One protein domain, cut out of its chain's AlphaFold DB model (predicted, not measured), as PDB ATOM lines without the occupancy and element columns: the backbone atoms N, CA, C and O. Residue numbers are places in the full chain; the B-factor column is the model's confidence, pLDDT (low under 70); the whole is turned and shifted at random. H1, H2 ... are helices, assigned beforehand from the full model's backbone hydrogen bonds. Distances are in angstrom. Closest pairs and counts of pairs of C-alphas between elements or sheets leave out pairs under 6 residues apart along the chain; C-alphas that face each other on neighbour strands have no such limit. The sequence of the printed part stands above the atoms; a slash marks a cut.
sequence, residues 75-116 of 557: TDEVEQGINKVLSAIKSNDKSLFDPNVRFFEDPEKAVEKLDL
ATOM      1  N   THR A  75     368.230-266.366 158.476       78.44
ATOM      2  CA  THR A  75     366.804-266.006 158.460       78.44
ATOM      3  C   THR A  75     365.912-267.231 158.688       78.44
ATOM      4  O   THR A  75     366.278-268.350 158.321       78.44
ATOM      5  N   ASP A  76     364.681-267.022 159.171       81.00
ATOM      6  CA  ASP A  76     363.660-268.074 159.342       81.00
ATOM      7  C   ASP A  76     363.455-268.929 158.072       81.00
ATOM      8  O   ASP A  76     363.123-270.116 158.133       81.00
ATOM      9  N   GLU A  77     363.639-268.331 156.888       82.00
ATOM     10  CA  GLU A  77     363.544-269.013 155.591       82.00
ATOM     11  C   GLU A  77     364.671-270.052 155.420       82.00
ATOM     12  O   GLU A  77     364.423-271.170 154.949       82.00
ATOM     13  N   VAL A  78     365.893-269.710 155.844       82.94
ATOM     14  CA  VAL A  78     367.066-270.598 155.837       82.94
ATOM     15  C   VAL A  78     366.889-271.715 156.863       82.94
ATOM     16  O   VAL A  78     367.092-272.882 156.520       82.94
ATOM     17  N   GLU A  79     366.421-271.408 158.072       82.69
ATOM     18  CA  GLU A  79     366.163-272.403 159.124       82.69
ATOM     19  C   GLU A  79     365.093-273.425 158.717       82.69
ATOM     20  O   GLU A  79     365.271-274.637 158.869       82.69
ATOM     21  N   GLN A  80     363.995-272.977 158.099       85.69
ATOM     22  CA  GLN A  80     362.992-273.883 157.534       85.69
ATOM     23  C   GLN A  80     363.572-274.765 156.420       85.69
ATOM     24  O   GLN A  80     363.146-275.913 156.259       85.69
ATOM     25  N   GLY A  81     364.521-274.243 155.638       85.94
ATOM     26  CA  GLY A  81     365.292-275.004 154.657       85.94
ATOM     27  C   GLY A  81     366.127-276.105 155.314       85.94
ATOM     28  O   GLY A  81     366.021-277.269 154.917       85.94
ATOM     29  N   ILE A  82     366.871-275.766 156.372       86.19
ATOM     30  CA  ILE A  82     367.671-276.710 157.171       86.19
ATOM     31  C   ILE A  82     366.775-277.801 157.768       86.19
ATOM     32  O   ILE A  82     367.058-278.985 157.596       86.19
ATOM     33  N   ASN A  83     365.642-277.437 158.369       85.62
ATOM     34  CA  ASN A  83     364.709-278.390 158.976       85.62
ATOM     35  C   ASN A  83     364.084-279.340 157.943       85.62
ATOM     36  O   ASN A  83     363.947-280.541 158.192       85.62
ATOM     37  N   LYS A  84     363.765-278.845 156.739       86.19
ATOM     38  CA  LYS A  84     363.312-279.694 155.624       86.19
ATOM     39  C   LYS A  84     364.403-280.678 155.201       86.19
ATOM     40  O   LYS A  84     364.103-281.858 155.030       86.19
ATOM     41  N   VAL A  85     365.652-280.227 155.086       87.25
ATOM     42  CA  VAL A  85     366.799-281.090 154.759       87.25
ATOM     43  C   VAL A  85     367.028-282.139 155.849       87.25
ATOM     44  O   VAL A  85     367.138-283.321 155.531       87.25
ATOM     45  N   LEU A  86     367.011-281.756 157.126       85.19
ATOM     46  CA  LEU A  86     367.148-282.678 158.256       85.19
ATOM     47  C   LEU A  86     366.027-283.720 158.278       85.19
ATOM     48  O   LEU A  86     366.295-284.911 158.455       85.19
ATOM     49  N   SER A  87     364.782-283.307 158.023       85.81
ATOM     50  CA  SER A  87     363.657-284.241 157.915       85.81
ATOM     51  C   SER A  87     363.844-285.234 156.764       85.81
ATOM     52  O   SER A  87     363.629-286.426 156.967       85.81
ATOM     53  N   ALA A  88     364.334-284.766 155.609       85.88
ATOM     54  CA  ALA A  88     364.599-285.580 154.424       85.88
ATOM     55  C   ALA A  88     365.769-286.559 154.633       85.88
ATOM     56  O   ALA A  88     365.764-287.671 154.104       85.88
ATOM     57  N   ILE A  89     366.773-286.171 155.427       87.06
ATOM     58  CA  ILE A  89     367.876-287.049 155.836       87.06
ATOM     59  C   ILE A  89     367.353-288.116 156.804       87.06
ATOM     60  O   ILE A  89     367.633-289.301 156.623       87.06
ATOM     61  N   LYS A  90     366.538-287.728 157.793       87.06
ATOM     62  CA  LYS A  90     365.945-288.655 158.773       87.06
ATOM     63  C   LYS A  90     364.997-289.663 158.110       87.06
ATOM     64  O   LYS A  90     364.947-290.819 158.530       87.06
ATOM     65  N   SER A  91     364.285-289.261 157.054       87.44
ATOM     66  CA  SER A  91     363.429-290.134 156.238       87.44
ATOM     67  C   SER A  91     364.173-290.889 155.123       87.44
ATOM     68  O   SER A  91     363.579-291.781 154.514       87.44
ATOM     69  N   ASN A  92     365.465-290.610 154.883       82.50
ATOM     70  CA  ASN A  92     366.249-291.117 153.745       82.50
ATOM     71  C   ASN A  92     365.557-290.892 152.385       82.50
ATOM     72  O   ASN A  92     365.499-291.786 151.528       82.50
ATOM     73  N   ASP A  93     365.021-289.691 152.173       83.75
ATOM     74  CA  ASP A  93     364.308-289.353 150.948       83.75
ATOM     75  C   ASP A  93     365.256-289.185 149.751       83.75
ATOM     76  O   ASP A  93     366.308-288.547 149.809       83.75
ATOM     77  N   LYS A  94     364.858-289.748 148.602       81.31
ATOM     78  CA  LYS A  94     365.662-289.733 147.362       81.31
ATOM     79  C   LYS A  94     365.786-288.348 146.721       81.31
ATOM     80  O   LYS A  94     366.637-288.168 145.856       81.31
ATOM     81  N   SER A  95     364.962-287.394 147.150       79.25
ATOM     82  CA  SER A  95     364.956-286.004 146.685       79.25
ATOM     83  C   SER A  95     366.257-285.261 146.995       79.25
ATOM     84  O   SER A  95     366.581-284.306 146.300       79.25
ATOM     85  N   LEU A  96     367.031-285.716 147.988       77.19
ATOM     86  CA  LEU A  96     368.356-285.169 148.304       77.19
ATOM     87  C   LEU A  96     369.398-285.448 147.211       77.19
ATOM     88  O   LEU A  96     370.401-284.746 147.125       77.19
ATOM     89  N   PHE A  97     369.177-286.468 146.376       80.75
ATOM     90  CA  PHE A  97     370.102-286.840 145.303       80.75
ATOM     91  C   PHE A  97     369.777-286.167 143.965       80.75
ATOM     92  O   PHE A  97     370.536-286.322 143.007       80.75
ATOM     93  N   ASP A  98     368.667-285.429 143.885       86.00
ATOM     94  CA  ASP A  98     368.259-284.748 142.665       86.00
ATOM     95  C   ASP A  98     368.939-283.367 142.574       86.00
ATOM     96  O   ASP A  98     368.620-282.473 143.357       86.00
ATOM     97  N   PRO A  99     369.810-283.117 141.575       82.56
ATOM     98  CA  PRO A  99     370.543-281.849 141.444       82.56
ATOM     99  C   PRO A  99     369.647-280.649 141.092       82.56
ATOM    100  O   PRO A  99     370.117-279.516 141.022       82.56
ATOM    101  N   ASN A 100     368.360-280.897 140.835       79.94
ATOM    102  CA  ASN A 100     367.377-279.879 140.478       79.94
ATOM    103  C   ASN A 100     366.563-279.382 141.685       79.94
ATOM    104  O   ASN A 100     365.822-278.410 141.541       79.94
ATOM    105  N   VAL A 101     366.657-280.038 142.848       82.69
ATOM    106  CA  VAL A 101     365.932-279.630 144.057       82.69
ATOM    107  C   VAL A 101     366.818-278.672 144.853       82.69
ATOM    108  O   VAL A 101     367.860-279.059 145.372       82.69
ATOM    109  N   ARG A 102     366.415-277.399 144.929       81.31
ATOM    110  CA  ARG A 102     367.094-276.367 145.730       81.31
ATOM    111  C   ARG A 102     366.321-276.169 147.028       81.31
ATOM    112  O   ARG A 102     365.143-275.827 146.984       81.31
ATOM    113  N   PHE A 103     366.980-276.400 148.159       77.75
ATOM    114  CA  PHE A 103     366.391-276.228 149.494       77.75
ATOM    115  C   PHE A 103     366.611-274.824 150.078       77.75
ATOM    116  O   PHE A 103     365.904-274.450 151.008       77.75
ATOM    117  N   PHE A 104     367.537-274.051 149.504       82.31
ATOM    118  CA  PHE A 104     367.914-272.709 149.947       82.31
ATOM    119  C   PHE A 104     367.705-271.682 148.830       82.31
ATOM    120  O   PHE A 104     367.894-272.001 147.648       82.31
ATOM    121  N   GLU A 105     367.315-270.462 149.207       79.38
ATOM    122  CA  GLU A 105     367.333-269.301 148.312       79.38
ATOM    123  C   GLU A 105     368.774-268.816 148.077       79.38
ATOM    124  O   GLU A 105     369.693-269.169 148.815       79.38
ATOM    125  N   ASP A 106     368.992-268.037 147.013       77.12
ATOM    126  CA  ASP A 106     370.318-267.495 146.705       77.12
ATOM    127  C   ASP A 106     370.727-266.459 147.774       77.12
ATOM    128  O   ASP A 106     369.939-265.546 148.045       77.12
ATOM    129  N   PRO A 107     371.945-266.543 148.345       68.06
ATOM    130  CA  PRO A 107     372.364-265.709 149.477       68.06
ATOM    131  C   PRO A 107     372.351-264.210 149.145       68.06
ATOM    132  O   PRO A 107     372.044-263.390 150.003       68.06
ATOM    133  N   GLU A 108     372.579-263.841 147.881       69.19
ATOM    134  CA  GLU A 108     372.553-262.447 147.414       69.19
ATOM    135  C   GLU A 108     371.188-261.772 147.630       69.19
ATOM    136  O   GLU A 108     371.122-260.604 148.003       69.19
ATOM    137  N   LYS A 109     370.079-262.510 147.475       68.81
ATOM    138  CA  LYS A 109     368.731-261.962 147.711       68.81
ATOM    139  C   LYS A 109     368.394-261.828 149.192       68.81
ATOM    140  O   LYS A 109     367.534-261.023 149.538       68.81
ATOM    141  N   ALA A 110     369.026-262.625 150.050       64.69
ATOM    142  CA  ALA A 110     368.857-262.517 151.495       64.69
ATOM    143  C   ALA A 110     369.563-261.257 152.022       64.69
ATOM    144  O   ALA A 110     368.965-260.499 152.782       64.69
ATOM    145  N   VAL A 111     370.766-260.967 151.516       66.19
ATOM    146  CA  VAL A 111     371.534-259.756 151.856       66.19
ATOM    147  C   VAL A 111     370.795-258.477 151.433       66.19
ATOM    148  O   VAL A 111     370.655-257.557 152.235       66.19
ATOM    149  N   GLU A 112     370.206-258.444 150.230       67.31
ATOM    150  CA  GLU A 112     369.407-257.290 149.771       67.31
ATOM    151  C   GLU A 112     368.189-256.989 150.671       67.31
ATOM    152  O   GLU A 112     367.793-255.830 150.816       67.31
ATOM    153  N   LYS A 113     367.575-258.014 151.285       65.00
ATOM    154  CA  LYS A 113     366.448-257.836 152.221       65.00
ATOM    155  C   LYS A 113     366.911-257.269 153.574       65.00
ATOM    156  O   LYS A 113     366.148-256.526 154.195       65.00
ATOM    157  N   LEU A 114     368.125-257.596 154.023       62.31
ATOM    158  CA  LEU A 114     368.697-257.150 155.302       62.31
ATOM    159  C   LEU A 114     369.196-255.698 155.240       62.31
ATOM    160  O   LEU A 114     368.954-254.922 156.164       62.31
ATOM    161  N   ASP A 115     369.768-255.275 154.108       61.31
ATOM    162  CA  ASP A 115     370.247-253.901 153.893       61.31
ATOM    163  C   ASP A 115     369.160-252.813 154.047       61.31
ATOM    164  O   ASP A 115     369.472-251.648 154.310       61.31
ATOM    165  N   LEU A 116     367.879-253.175 153.917       58.25
ATOM    166  CA  LEU A 116     366.739-252.265 154.078       58.25
ATOM    167  C   LEU A 116     366.430-251.912 155.547       58.25
ATOM    168  O   LEU A 116     365.682-250.961 155.785       58.25
TER     169      LEU A 116
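What this domain is: This is residues 75 to 116 of the 557 residues of the protein "40S ribosome biogenesis" of Komagataella phaffii (strain ATCC 76273 / CBS 7435 / CECT 11047 / NRRL Y-11430 / Wegner 21-1) (UniProt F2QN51). A hook of chain: the long helix H1 leads to a turn holding the tiny H2, then residues 98 to 106, with no named element, fold back, and H3 reaches on beyond the beginning of H1. The printed part has 42 residues with three named helices, H1, H2 and H3 in that order, no named strand, and is all helix. It is loose, with a radius of gyration of the C-alphas of 12.4 A, and spans 39 by 19 by 7 A, a rod.

How they stand to each other: H1, residues 76 to 90, touches H2, residues 94 to 97, with residues 85 to 89 alone; the closest C-alphas, of Ala 88 and Leu 96, are 7.2 A apart. H3, residues 107 to 116, is apart from H1 and from H2. Every O i to N i+4 pair is within hydrogen-bond range in H1 and 5 of 6 in H3; H2 is too short for such a pair.

Where its parts are: H1 begins at C-alpha 76 (363.660, -268.074, 159.342) and measures 20.7 A. H2 measures 5.7 A. H3 measures 15.3 A and ends at C-alpha 116 (366.739, -252.265, 154.078).

The domain as a whole: The C-alphas farthest apart, of Asn 92 and Leu 116, are 38.9 A apart. The printed part has no cut. The link H1 to H2 is tight, and H2 to H3 short. Residues 107 to 116 have pLDDT under 70.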